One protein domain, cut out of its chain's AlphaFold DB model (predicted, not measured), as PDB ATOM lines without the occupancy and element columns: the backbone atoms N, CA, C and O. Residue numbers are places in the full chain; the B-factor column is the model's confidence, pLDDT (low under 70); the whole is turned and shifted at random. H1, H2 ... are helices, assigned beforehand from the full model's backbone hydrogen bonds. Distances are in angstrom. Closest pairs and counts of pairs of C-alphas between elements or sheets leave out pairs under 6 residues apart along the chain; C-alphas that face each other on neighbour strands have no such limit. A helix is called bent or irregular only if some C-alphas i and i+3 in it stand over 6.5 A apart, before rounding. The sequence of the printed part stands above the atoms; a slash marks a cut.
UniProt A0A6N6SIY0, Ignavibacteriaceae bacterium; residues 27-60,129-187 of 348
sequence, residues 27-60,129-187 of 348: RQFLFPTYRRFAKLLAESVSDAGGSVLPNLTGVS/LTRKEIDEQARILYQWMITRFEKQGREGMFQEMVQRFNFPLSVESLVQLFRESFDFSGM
ATOM      1  N   ARG A  27      25.352 -40.509  19.870       97.25
ATOM      2  CA  ARG A  27      25.284 -39.679  18.653       97.25
ATOM      3  C   ARG A  27      23.947 -39.807  17.929       97.25
ATOM      4  O   ARG A  27      23.487 -38.824  17.348       97.25
ATOM      5  N   GLN A  28      23.293 -40.971  18.008       96.69
ATOM      6  CA  GLN A  28      21.961 -41.191  17.430       96.69
ATOM      7  C   GLN A  28      20.892 -40.302  18.071       96.69
ATOM      8  O   GLN A  28      19.897 -39.992  17.431       96.69
ATOM      9  N   PHE A  29      21.104 -39.867  19.313       97.12
ATOM     10  CA  PHE A  29      20.235 -38.915  19.999       97.12
ATOM     11  C   PHE A  29      20.725 -37.471  19.814       97.12
ATOM     12  O   PHE A  29      19.959 -36.572  19.455       97.12
ATOM     13  N   LEU A  30      22.016 -37.229  20.064       97.31
ATOM     14  CA  LEU A  30      22.557 -35.872  20.108       97.31
ATOM     15  C   LEU A  30      22.532 -35.189  18.745       97.31
ATOM     16  O   LEU A  30      22.212 -34.008  18.674       97.31
ATOM     17  N   PHE A  31      22.848 -35.893  17.657       97.75
ATOM     18  CA  PHE A  31      23.017 -35.243  16.356       97.75
ATOM     19  C   PHE A  31      21.678 -34.776  15.758       97.75
ATOM     20  O   PHE A  31      21.596 -33.613  15.347       97.75
ATOM     21  N   PRO A  32      20.601 -35.586  15.751       97.50
ATOM     22  CA  PRO A  32      19.274 -35.092  15.383       97.50
ATOM     23  C   PRO A  32      18.810 -33.936  16.282       97.50
ATOM     24  O   PRO A  32      18.363 -32.902  15.780       97.50
ATOM     25  N   THR A  33      19.034 -34.047  17.596       97.56
ATOM     26  CA  THR A  33      18.693 -32.989  18.561       97.56
ATOM     27  C   THR A  33      19.445 -31.685  18.266       97.56
ATOM     28  O   THR A  33      18.828 -30.624  18.197       97.56
ATOM     29  N   TYR A  34      20.760 -31.729  18.014       98.06
ATOM     30  CA  TYR A  34      21.555 -30.554  17.634       98.06
ATOM     31  C   TYR A  34      21.063 -29.917  16.339       98.06
ATOM     32  O   TYR A  34      21.051 -28.694  16.223       98.06
ATOM     33  N   ARG A  35      20.628 -30.722  15.364       97.81
ATOM     34  CA  ARG A  35      20.071 -30.210  14.109       97.81
ATOM     35  C   ARG A  35      18.783 -29.426  14.351       97.81
ATOM     36  O   ARG A  35      18.637 -28.320  13.829       97.81
ATOM     37  N   ARG A  36      17.859 -29.985  15.140       97.38
ATOM     38  CA  ARG A  36      16.600 -29.318  15.502       97.38
ATOM     39  C   ARG A  36      16.857 -28.062  16.329       97.38
ATOM     40  O   ARG A  36      16.310 -27.010  16.011       97.38
ATOM     41  N   PHE A  37      17.748 -28.155  17.310       97.12
ATOM     42  CA  PHE A  37      18.178 -27.038  18.144       97.12
ATOM     43  C   PHE A  37      18.749 -25.890  17.318       97.12
ATOM     44  O   PHE A  37      18.309 -24.753  17.461       97.12
ATOM     45  N   ALA A  38      19.676 -26.182  16.403       96.50
ATOM     46  CA  ALA A  38      20.295 -25.161  15.573       96.50
ATOM     47  C   ALA A  38      19.272 -24.423  14.698       96.50
ATOM     48  O   ALA A  38      19.363 -23.207  14.529       96.50
ATOM     49  N   LYS A  39      18.270 -25.146  14.185       95.44
ATOM     50  CA  LYS A  39      17.164 -24.567  13.418       95.44
ATOM     51  C   LYS A  39      16.294 -23.643  14.274       95.44
ATOM     52  O   LYS A  39      16.075 -22.501  13.883       95.44
ATOM     53  N   LEU A  40      15.843 -24.113  15.441       94.12
ATOM     54  CA  LEU A  40      15.002 -23.317  16.342       94.12
ATOM     55  C   LEU A  40      15.735 -22.080  16.865       94.12
ATOM     56  O   LEU A  40      15.144 -21.003  16.953       94.12
ATOM     57  N   LEU A  41      17.027 -22.207  17.170       92.88
ATOM     58  CA  LEU A  41      17.848 -21.080  17.597       92.88
ATOM     59  C   LEU A  41      17.996 -20.045  16.475       92.88
ATOM     60  O   LEU A  41      17.833 -18.851  16.724       92.88
ATOM     61  N   ALA A  42      18.235 -20.487  15.235       90.94
ATOM     62  CA  ALA A  42      18.339 -19.578  14.098       90.94
ATOM     63  C   ALA A  42      17.035 -18.834  13.794       90.94
ATOM     64  O   ALA A  42      17.052 -17.628  13.541       90.94
ATOM     65  N   GLU A  43      15.904 -19.528  13.886       89.88
ATOM     66  CA  GLU A  43      14.576 -18.926  13.748       89.88
ATOM     67  C   GLU A  43      14.312 -17.904  14.867       89.88
ATOM     68  O   GLU A  43      13.921 -16.771  14.584       89.88
ATOM     69  N   SER A  44      14.629 -18.253  16.119       87.06
ATOM     70  CA  SER A  44      14.408 -17.386  17.286       87.06
ATOM     71  C   SER A  44      15.205 -16.081  17.217       87.06
ATOM     72  O   SER A  44      14.679 -15.012  17.525       87.06
ATOM     73  N   VAL A  45      16.469 -16.140  16.786       83.50
ATOM     74  CA  VAL A  45      17.301 -14.934  16.646       83.50
ATOM     75  C   VAL A  45      16.846 -14.075  15.465       83.50
ATOM     76  O   VAL A  45      16.804 -12.849  15.589       83.50
ATOM     77  N   SER A  46      16.447 -14.699  14.351       83.75
ATOM     78  CA  SER A  46      15.896 -13.971  13.205       83.75
ATOM     79  C   SER A  46      14.620 -13.209  13.565       83.75
ATOM     80  O   SER A  46      14.416 -12.097  13.076       83.75
ATOM     81  N   ASP A  47      13.737 -13.798  14.371       82.81
ATOM     82  CA  ASP A  47      12.487 -13.153  14.781       82.81
ATOM     83  C   ASP A  47      12.718 -12.004  15.776       82.81
ATOM     84  O   ASP A  47      11.942 -11.049  15.796       82.81
ATOM     85  N   ALA A  48      13.819 -12.036  16.529       80.38
ATOM     86  CA  ALA A  48      14.265 -10.929  17.375       80.38
ATOM     87  C   ALA A  48      14.920  -9.770  16.587       80.38
ATOM     88  O   ALA A  48      15.393  -8.809  17.192       80.38
ATOM     89  N   GLY A  49      14.970  -9.842  15.249       70.62
ATOM     90  CA  GLY A  49      15.622  -8.837  14.402       70.62
ATOM     91  C   GLY A  49      17.153  -8.886  14.446       70.62
ATOM     92  O   GLY A  49      17.807  -7.942  14.002       70.62
ATOM     93  N   GLY A  50      17.723  -9.965  14.988       66.06
ATOM     94  CA  GLY A  50      19.160 -10.203  15.052       66.06
ATOM     95  C   GLY A  50      19.650 -11.169  13.973       66.06
ATOM     96  O   GLY A  50      18.880 -11.856  13.303       66.06
ATOM     97  N   SER A  51      20.971 -11.262  13.843       63.78
ATOM     98  CA  SER A  51      21.644 -12.381  13.182       63.78
ATOM     99  C   SER A  51      22.288 -13.249  14.257       63.78
ATOM    100  O   SER A  51      22.917 -12.712  15.166       63.78
ATOM    101  N   VAL A  52      22.158 -14.577  14.159       58.25
ATOM    102  CA  VAL A  52      22.848 -15.540  15.049       58.25
ATOM    103  C   VAL A  52      24.361 -15.376  14.917       58.25
ATOM    104  O   VAL A  52      25.118 -15.638  15.845       58.25
ATOM    105  N   LEU A  53      24.807 -14.969  13.729       63.38
ATOM    106  CA  LEU A  53      26.192 -15.046  13.296       63.38
ATOM    107  C   LEU A  53      26.653 -13.680  12.768       63.38
ATOM    108  O   LEU A  53      26.933 -13.554  11.576       63.38
ATOM    109  N   PRO A  54      26.757 -12.638  13.616       52.84
ATOM    110  CA  PRO A  54      27.283 -11.344  13.181       52.84
ATOM    111  C   PRO A  54      28.770 -11.419  12.773       52.84
ATOM    112  O   PRO A  54      29.224 -10.593  11.990       52.84
ATOM    113  N   ASN A  55      29.512 -12.439  13.236       50.59
ATOM    114  CA  ASN A  55      30.969 -12.566  13.069       50.59
ATOM    115  C   ASN A  55      31.441 -13.673  12.100       50.59
ATOM    116  O   ASN A  55      32.636 -13.952  12.032       50.59
ATOM    117  N   LEU A  56      30.555 -14.330  11.342       46.41
ATOM    118  CA  LEU A  56      30.973 -15.410  10.427       46.41
ATOM    119  C   LEU A  56      31.395 -14.964   9.027       46.41
ATOM    120  O   LEU A  56      31.831 -15.800   8.240       46.41
ATOM    121  N   THR A  57      31.363 -13.671   8.717       44.78
ATOM    122  CA  THR A  57      31.881 -13.157   7.438       44.78
ATOM    123  C   THR A  57      33.390 -13.396   7.242       44.78
ATOM    124  O   THR A  57      33.889 -13.152   6.148       44.78
ATOM    125  N   GLY A  58      34.109 -13.918   8.248       36.53
ATOM    126  CA  GLY A  58      35.533 -14.276   8.168       36.53
ATOM    127  C   GLY A  58      35.906 -15.709   8.577       36.53
ATOM    128  O   GLY A  58      37.094 -16.016   8.615       36.53
ATOM    129  N   VAL A  59      34.951 -16.593   8.895       38.34
ATOM    130  CA  VAL A  59      35.267 -17.995   9.239       38.34
ATOM    131  C   VAL A  59      35.001 -18.871   8.021       38.34
ATOM    132  O   VAL A  59      33.901 -19.386   7.829       38.34
ATOM    133  N   SER A  60      36.026 -19.051   7.191       32.84
ATOM    134  CA  SER A  60      36.070 -20.145   6.226       32.84
ATOM    135  C   SER A  60      36.103 -21.459   7.003       32.84
ATOM    136  O   SER A  60      37.116 -21.832   7.592       32.84
ATOM    137  N   LEU A 129      15.874 -11.649   8.376       83.75
ATOM    138  CA  LEU A 129      16.599 -12.621   7.563       83.75
ATOM    139  C   LEU A 129      15.636 -13.377   6.642       83.75
ATOM    140  O   LEU A 129      14.498 -13.702   6.995       83.75
ATOM    141  N   THR A 130      16.112 -13.685   5.445       90.88
ATOM    142  CA  THR A 130      15.430 -14.576   4.512       90.88
ATOM    143  C   THR A 130      15.471 -16.016   5.020       90.88
ATOM    144  O   THR A 130      16.363 -16.415   5.771       90.88
ATOM    145  N   ARG A 131      14.544 -16.859   4.547       91.94
ATOM    146  CA  ARG A 131      14.533 -18.287   4.904       91.94
ATOM    147  C   ARG A 131      15.862 -18.981   4.588       91.94
ATOM    148  O   ARG A 131      16.344 -19.771   5.391       91.94
ATOM    149  N   LYS A 132      16.468 -18.639   3.448       92.75
ATOM    150  CA  LYS A 132      17.757 -19.188   3.014       92.75
ATOM    151  C   LYS A 132      18.891 -18.825   3.978       92.75
ATOM    152  O   LYS A 132      19.743 -19.662   4.241       92.75
ATOM    153  N   GLU A 133      18.896 -17.603   4.508       90.88
ATOM    154  CA  GLU A 133      19.889 -17.171   5.500       90.88
ATOM    155  C   GLU A 133      19.691 -17.879   6.843       90.88
ATOM    156  O   GLU A 133      20.670 -18.319   7.437       90.88
ATOM    157  N   ILE A 134      18.444 -18.057   7.291       90.31
ATOM    158  CA  ILE A 134      18.130 -18.816   8.513       90.31
ATOM    159  C   ILE A 134      18.622 -20.263   8.391       90.31
ATOM    160  O   ILE A 134      19.298 -20.769   9.288       90.31
ATOM    161  N   ASP A 135      18.313 -20.925   7.273       93.44
ATOM    162  CA  ASP A 135      18.712 -22.315   7.042       93.44
ATOM    163  C   ASP A 135      20.245 -22.459   6.971       93.44
ATOM    164  O   ASP A 135      20.805 -23.423   7.498       93.44
ATOM    165  N   GLU A 136      20.943 -21.479   6.390       93.38
ATOM    166  CA  GLU A 136      22.408 -21.451   6.360       93.38
ATOM    167  C   GLU A 136      23.017 -21.243   7.756       93.38
ATOM    168  O   GLU A 136      23.959 -21.943   8.132       93.38
ATOM    169  N   GLN A 137      22.453 -20.342   8.568       91.06
ATOM    170  CA  GLN A 137      22.901 -20.136   9.950       91.06
ATOM    171  C   GLN A 137      22.716 -21.399  10.798       91.06
ATOM    172  O   GLN A 137      23.639 -21.813  11.505       91.06
ATOM    173  N   ALA A 138      21.560 -22.058  10.676       94.38
ATOM    174  CA  ALA A 138      21.292 -23.330  11.336       94.38
ATOM    175  C   ALA A 138      22.295 -24.413  10.908       94.38
ATOM    176  O   ALA A 138      22.808 -25.156  11.748       94.38
ATOM    177  N   ARG A 139      22.627 -24.488   9.611       96.31
ATOM    178  CA  ARG A 139      23.611 -25.441   9.077       96.31
ATOM    179  C   ARG A 139      24.994 -25.233   9.691       96.31
ATOM    180  O   ARG A 139      25.622 -26.212  10.097       96.31
ATOM    181  N   ILE A 140      25.471 -23.991   9.760       94.00
ATOM    182  CA  ILE A 140      26.796 -23.682  10.315       94.00
ATOM    183  C   ILE A 140      26.848 -24.006  11.809       94.00
ATOM    184  O   ILE A 140      27.790 -24.656  12.265       94.00
ATOM    185  N   LEU A 141      25.822 -23.607  12.561       95.31
ATOM    186  CA  LEU A 141      25.731 -23.897  13.988       95.31
ATOM    187  C   LEU A 141      25.715 -25.408  14.252       95.31
ATOM    188  O   LEU A 141      26.487 -25.893  15.074       95.31
ATOM    189  N   TYR A 142      24.903 -26.159  13.505       97.62
ATOM    190  CA  TYR A 142      24.874 -27.617  13.586       97.62
ATOM    191  C   TYR A 142      26.259 -28.230  13.327       97.62
ATOM    192  O   TYR A 142      26.741 -29.019  14.136       97.62
ATOM    193  N   GLN A 143      26.941 -27.832  12.248       97.31
ATOM    194  CA  GLN A 143      28.284 -28.337  11.931       97.31
ATOM    195  C   GLN A 143      29.306 -28.020  13.023       97.31
ATOM    196  O   GLN A 143      30.137 -28.870  13.356       97.31
ATOM    197  N   TRP A 144      29.230 -26.821  13.601       96.69
ATOM    198  CA  TRP A 144      30.077 -26.440  14.721       96.69
ATOM    199  C   TRP A 144      29.824 -27.329  15.945       96.69
ATOM    200  O   TRP A 144      30.784 -27.849  16.507       96.69
ATOM    201  N   MET A 145      28.560 -27.573  16.316       97.56
ATOM    202  CA  MET A 145      28.210 -28.410  17.474       97.56
ATOM    203  C   MET A 145      28.716 -29.844  17.323       97.56
ATOM    204  O   MET A 145      29.286 -30.392  18.265       97.56
ATOM    205  N   ILE A 146      28.564 -30.435  16.134       97.88
ATOM    206  CA  ILE A 146      29.073 -31.781  15.834       97.88
ATOM    207  C   ILE A 146      30.596 -31.813  15.957       97.88
ATOM    208  O   ILE A 146      31.135 -32.601  16.728       97.88
ATOM    209  N   THR A 147      31.283 -30.893  15.274       97.19
ATOM    210  CA  THR A 147      32.751 -30.819  15.301       97.19
ATOM    211  C   THR A 147      33.271 -30.621  16.727       97.19
ATOM    212  O   THR A 147      34.286 -31.195  17.122       97.19
ATOM    213  N   ARG A 148      32.583 -29.793  17.518       97.00
ATOM    214  CA  ARG A 148      32.940 -29.518  18.908       97.00
ATOM    215  C   ARG A 148      32.709 -30.731  19.809       97.00
ATOM    216  O   ARG A 148      33.549 -31.002  20.668       97.00
ATOM    217  N   PHE A 149      31.608 -31.454  19.603       97.12
ATOM    218  CA  PHE A 149      31.304 -32.686  20.323       97.12
ATOM    219  C   PHE A 149      32.353 -33.766  20.055       97.12
ATOM    220  O   PHE A 149      32.887 -34.346  20.991       97.12
ATOM    221  N   GLU A 150      32.701 -33.992  18.792       96.44
ATOM    222  CA  GLU A 150      33.678 -35.017  18.411       96.44
ATOM    223  C   GLU A 150      35.079 -34.728  18.963       96.44
ATOM    224  O   GLU A 150      35.812 -35.655  19.300       96.44
ATOM    225  N   LYS A 151      35.457 -33.448  19.078       96.62
ATOM    226  CA  LYS A 151      36.792 -33.052  19.547       96.62
ATOM    227  C   LYS A 151      36.930 -32.984  21.063       96.62
ATOM    228  O   LYS A 151      38.011 -33.267  21.568       96.62
ATOM    229  N   GLN A 152      35.907 -32.522  21.781       96.56
ATOM    230  CA  GLN A 152      36.028 -32.236  23.222       96.56
ATOM    231  C   GLN A 152      34.757 -32.580  24.022       96.56
ATOM    232  O   GLN A 152      34.560 -32.096  25.134       96.56
ATOM    233  N   GLY A 153      33.860 -33.397  23.467       95.12
ATOM    234  CA  GLY A 153      32.632 -33.827  24.134       95.12
ATOM    235  C   GLY A 153      31.602 -32.710  24.327       95.12
ATOM    236  O   GLY A 153      31.639 -31.663  23.678       95.12
ATOM    237  N   ARG A 154      30.634 -32.948  25.219       93.81
ATOM    238  CA  ARG A 154      29.505 -32.031  25.483       93.81
ATOM    239  C   ARG A 154      29.782 -30.964  26.545       93.81
ATOM    240  O   ARG A 154      29.042 -29.987  26.640       93.81
ATOM    241  N   GLU A 155      30.806 -31.162  27.369       94.44
ATOM    242  CA  GLU A 155      31.086 -30.281  28.499       94.44
ATOM    243  C   GLU A 155      31.468 -28.872  28.025       94.44
ATOM    244  O   GLU A 155      32.251 -28.698  27.088       94.44
ATOM    245  N   GLY A 156      30.858 -27.860  28.649       96.25
ATOM    246  CA  GLY A 156      31.108 -26.451  28.339       96.25
ATOM    247  C   GLY A 156      30.595 -25.975  26.973       96.25
ATOM    248  O   GLY A 156      30.830 -24.823  26.615       96.25
ATOM    249  N   MET A 157      29.907 -26.822  26.192       96.62
ATOM    250  CA  MET A 157      29.559 -26.505  24.799       96.62
ATOM    251  C   MET A 157      28.703 -25.238  24.678       96.62
ATOM    252  O   MET A 157      28.961 -24.412  23.807       96.62
ATOM    253  N   PHE A 158      27.699 -25.050  25.539       96.75
ATOM    254  CA  PHE A 158      26.839 -23.863  25.469       96.75
ATOM    255  C   PHE A 158      27.539 -22.598  25.967       96.75
ATOM    256  O   PHE A 158      27.330 -21.531  25.400       96.75
ATOM    257  N   GLN A 159      28.414 -22.705  26.968       96.56
ATOM    258  CA  GLN A 159      29.258 -21.599  27.417       96.56
ATOM    259  C   GLN A 159      30.157 -21.117  26.273       96.56
ATOM    260  O   GLN A 159      30.198 -19.924  25.974       96.56
ATOM    261  N   GLU A 160      30.828 -22.051  25.592       95.69
ATOM    262  CA  GLU A 160      31.659 -21.737  24.431       95.69
ATOM    263  C   GLU A 160      30.823 -21.166  23.284       95.69
ATOM    264  O   GLU A 160      31.240 -20.209  22.641       95.69
ATOM    265  N   MET A 161      29.624 -21.703  23.049       93.38
ATOM    266  CA  MET A 161      28.703 -21.191  22.038       93.38
ATOM    267  C   MET A 161      28.351 -19.719  22.301       93.38
ATOM    268  O   MET A 161      28.483 -18.897  21.393       93.38
ATOM    269  N   VAL A 162      27.964 -19.368  23.534       91.81
ATOM    270  CA  VAL A 162      27.663 -17.979  23.928       91.81
ATOM    271  C   VAL A 162      28.862 -17.071  23.679       91.81
ATOM    272  O   VAL A 162      28.711 -16.031  23.045       91.81
ATOM    273  N   GLN A 163      30.056 -17.483  24.108       91.31
ATOM    274  CA  GLN A 163      31.279 -16.694  23.945       91.31
ATOM    275  C   GLN A 163      31.680 -16.530  22.474       91.31
ATOM    276  O   GLN A 163      32.013 -15.432  22.034       91.31
ATOM    277  N   ARG A 164      31.641 -17.618  21.700       90.31
ATOM    278  CA  ARG A 164      32.123 -17.661  20.317       90.31
ATOM    279  C   ARG A 164      31.230 -16.879  19.365       90.31
ATOM    280  O   ARG A 164      31.735 -16.204  18.470       90.31
ATOM    281  N   PHE A 165      29.917 -17.003  19.526       87.12
ATOM    282  CA  PHE A 165      28.945 -16.385  18.624       87.12
ATOM    283  C   PHE A 165      28.346 -15.096  19.187       87.12
ATOM    284  O   PHE A 165      27.581 -14.437  18.489       87.12
ATOM    285  N   ASN A 166      28.728 -14.712  20.411       85.31
ATOM    286  CA  ASN A 166      28.176 -13.566  21.129       85.31
ATOM    287  C   ASN A 166      26.639 -13.633  21.194       85.31
ATOM    288  O   ASN A 166      25.943 -12.672  20.860       85.31
ATOM    289  N   PHE A 167      26.110 -14.807  21.556       81.25
ATOM    290  CA  PHE A 167      24.665 -15.010  21.623       81.25
ATOM    291  C   PHE A 167      24.046 -14.128  22.713       81.25
ATOM    292  O   PHE A 167      24.552 -14.109  23.834       81.25
ATOM    293  N   PRO A 168      22.901 -13.476  22.443       80.81
ATOM    294  CA  PRO A 168      22.188 -12.685  23.445       80.81
ATOM    295  C   PRO A 168      21.438 -13.548  24.477       80.81
ATOM    296  O   PRO A 168      20.779 -13.012  25.363       80.81
ATOM    297  N   LEU A 169      21.491 -14.877  24.350       86.81
ATOM    298  CA  LEU A 169      20.831 -15.817  25.249       86.81
ATOM    299  C   LEU A 169      21.794 -16.281  26.338       86.81
ATOM    300  O   LEU A 169      22.963 -16.559  26.069       86.81
ATOM    301  N   SER A 170      21.279 -16.427  27.559       93.00
ATOM    302  CA  SER A 170      22.023 -17.083  28.627       93.00
ATOM    303  C   SER A 170      22.192 -18.576  28.340       93.00
ATOM    304  O   SER A 170      21.451 -19.178  27.552       93.00
ATOM    305  N   VAL A 171      23.156 -19.201  29.015       95.06
ATOM    306  CA  VAL A 171      23.377 -20.650  28.922       95.06
ATOM    307  C   VAL A 171      22.121 -21.410  29.348       95.06
ATOM    308  O   VAL A 171      21.762 -22.400  28.719       95.06
ATOM    309  N   GLU A 172      21.409 -20.925  30.363       95.19
ATOM    310  CA  GLU A 172      20.162 -21.508  30.854       95.19
ATOM    311  C   GLU A 172      19.079 -21.507  29.771       95.19
ATOM    312  O   GLU A 172      18.423 -22.528  29.556       95.19
ATOM    313  N   SER A 173      18.925 -20.397  29.040       93.56
ATOM    314  CA  SER A 173      17.986 -20.310  27.919       93.56
ATOM    315  C   SER A 173      18.367 -21.251  26.775       93.56
ATOM    316  O   SER A 173      17.487 -21.885  26.196       93.56
ATOM    317  N   LEU A 174      19.661 -21.397  26.469       94.88
ATOM    318  CA  LEU A 174      20.123 -22.359  25.461       94.88
ATOM    319  C   LEU A 174      19.872 -23.806  25.892       94.88
ATOM    320  O   LEU A 174      19.433 -24.617  25.082       94.88
ATOM    321  N   VAL A 175      20.097 -24.134  27.166       95.25
ATOM    322  CA  VAL A 175      19.791 -25.462  27.717       95.25
ATOM    323  C   VAL A 175      18.293 -25.747  27.643       95.25
ATOM    324  O   VAL A 175      17.904 -26.855  27.274       95.25
ATOM    325  N   GLN A 176      17.449 -24.767  27.964       94.25
ATOM    326  CA  GLN A 176      15.999 -24.912  27.856       94.25
ATOM    327  C   GLN A 176      15.573 -25.157  26.404       94.25
ATOM    328  O   GLN A 176      14.889 -26.140  26.121       94.25
ATOM    329  N   LEU A 177      16.072 -24.348  25.468       94.19
ATOM    330  CA  LEU A 177      15.805 -24.526  24.043       94.19
ATOM    331  C   LEU A 177      16.310 -25.886  23.529       94.19
ATOM    332  O   LEU A 177      15.650 -26.540  22.724       94.19
ATOM    333  N   PHE A 178      17.458 -26.361  24.016       96.06
ATOM    334  CA  PHE A 178      17.979 -27.690  23.695       96.06
ATOM    335  C   PHE A 178      17.045 -28.811  24.167       96.06
ATOM    336  O   PHE A 178      16.822 -29.766  23.424       96.06
ATOM    337  N   ARG A 179      16.442 -28.681  25.355       94.19
ATOM    338  CA  ARG A 179      15.452 -29.646  25.868       94.19
ATOM    339  C   ARG A 179      14.180 -29.681  25.024       94.19
ATOM    340  O   ARG A 179      13.643 -30.752  24.767       94.19
ATOM    341  N   GLU A 180      13.740 -28.533  24.529       92.81
ATOM    342  CA  GLU A 180      12.605 -28.426  23.596       92.81
ATOM    343  C   GLU A 180      12.932 -28.979  22.197       92.81
ATOM    344  O   GLU A 180      12.043 -29.259  21.390       92.81
ATOM    345  N   SER A 181      14.222 -29.165  21.913       95.50
ATOM    346  CA  SER A 181      14.735 -29.647  20.633       95.50
ATOM    347  C   SER A 181      14.990 -31.148  20.600       95.50
ATOM    348  O   SER A 181      15.517 -31.627  19.595       95.50
ATOM    349  N   PHE A 182      14.661 -31.887  21.665       96.19
ATOM    350  CA  PHE A 182      14.895 -33.325  21.716       96.19
ATOM    351  C   PHE A 182      14.288 -34.041  20.509       96.19
ATOM    352  O   PHE A 182      13.108 -33.894  20.183       96.19
ATOM    353  N   ASP A 183      15.128 -34.835  19.860       95.06
ATOM    354  CA  ASP A 183      14.765 -35.675  18.736       95.06
ATOM    355  C   ASP A 183      15.317 -37.079  18.991       95.06
ATOM    356  O   ASP A 183      16.528 -37.302  19.009       95.06
ATOM    357  N   PHE A 184      14.403 -38.014  19.247       93.94
ATOM    358  CA  PHE A 184      14.718 -39.420  19.501       93.94
ATOM    359  C   PHE A 184      14.557 -40.278  18.236       93.94
ATOM    360  O   PHE A 184      14.608 -41.509  18.306       93.94
ATOM    361  N   SER A 185      14.320 -39.654  17.075       91.19
ATOM    362  CA  SER A 185      14.214 -40.378  15.813       91.19
ATOM    363  C   SER A 185      15.548 -41.038  15.462       91.19
ATOM    364  O   SER A 185      16.624 -40.469  15.617       91.19
ATOM    365  N   GLY A 186      15.476 -42.292  15.018       91.56
ATOM    366  CA  GLY A 186      16.659 -43.064  14.634       91.56
ATOM    367  C   GLY A 186      17.463 -43.667  15.790       91.56
ATOM    368  O   GLY A 186      18.433 -44.365  15.513       91.56
ATOM    369  N   MET A 187      17.058 -43.482  17.053       95.44
ATOM    370  CA  MET A 187      17.659 -44.218  18.169       95.44
ATOM    371  C   MET A 187      17.397 -45.721  18.037       95.44
ATOM    372  O   MET A 187      16.274 -46.149  17.744       95.44
TER     373      MET A 187
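What this domain is: This is residues 27 to 60 and 129 to 187 of the 348 residues of a protein of Ignavibacteriaceae bacterium (UniProt A0A6N6SIY0). Two long helices, H2 and H1, cross each other and make one side of a rounded, compact body, and two short helices, H3 and H4, cover the same side of this crossed pair, with H4 packed across H1. H3 follows H2 after a tight turn and touches H4, and the long stretch 48 to 60, with no named element, leads away from the end of H1 to a cut. The printed part has 93 residues with four named helices, in the order H1, H2, H3, H4, and no named strand; 62 residues are in named helices, and the class is all helix. The radius of gyration of the C-alphas is 12.6 A, and the C-alphas span 34 by 27 by 24 A.

Where its parts are: The longest helix is H2, residues 131 to 152, 31.5 A from first to last C-alpha; it begins at C-alpha 131 at (14.533, -18.287, 4.904). H1, residues 27 to 47, measures 29.7 A and begins at C-alpha 27 at (25.284, -39.679, 18.653). It is neither bent nor irregular, but only just: C-alphas 28 and 31 are 6.1 A apart. H3 covers residues 157 to 165. H4 covers residues 171 to 180 and ends at C-alpha 180 at (12.605, -28.426, 23.596).

How they stand to each other: H2 touches H1 with 23 pairs of C-alphas within 8 A, the closest being those of Ala 138 and Ala 38, 4.7 A apart. The two run opposite ways at a steep tilt of 40 degrees. H2, with residues 145 to 149 alone, only just touches H3, with 3 pairs of C-alphas within 8 A; the closest C-alphas, of Arg 148 and Met 157, are 7.4 A apart. They run opposite ways at a steep tilt of 50 degrees. H4 touches H1, which meets it with residues 33 to 41 alone; the closest C-alphas, of Phe 178 and Phe 37, are 5.6 A apart, at a steep tilt of 66 degrees, opposite ways. H3 and H4 touch, also at a steep tilt of 66 degrees and opposite ways, the closest C-alphas being those of Phe 158 and Val 171, 5.9 A apart. H1 and H3 are apart, and so are H2 and H4. In H2, H3 and H4 every O i to N i+4 pair is within hydrogen-bond range; in H1 16 of 17 are.

The domain as a whole: The two C-alphas farthest apart are those of Gly 58 and Met 187, 36.3 A. Residues 61 to 128 are not printed, and C-alphas 60 and 129 are 20.9 A apart across this cut, which falls in the link from H1 to H2. The links H2 to H3 and H3 to H4 are tight. The mean pLDDT of the printed part is 88.1, and residues 50 to 60 of the model are under 70.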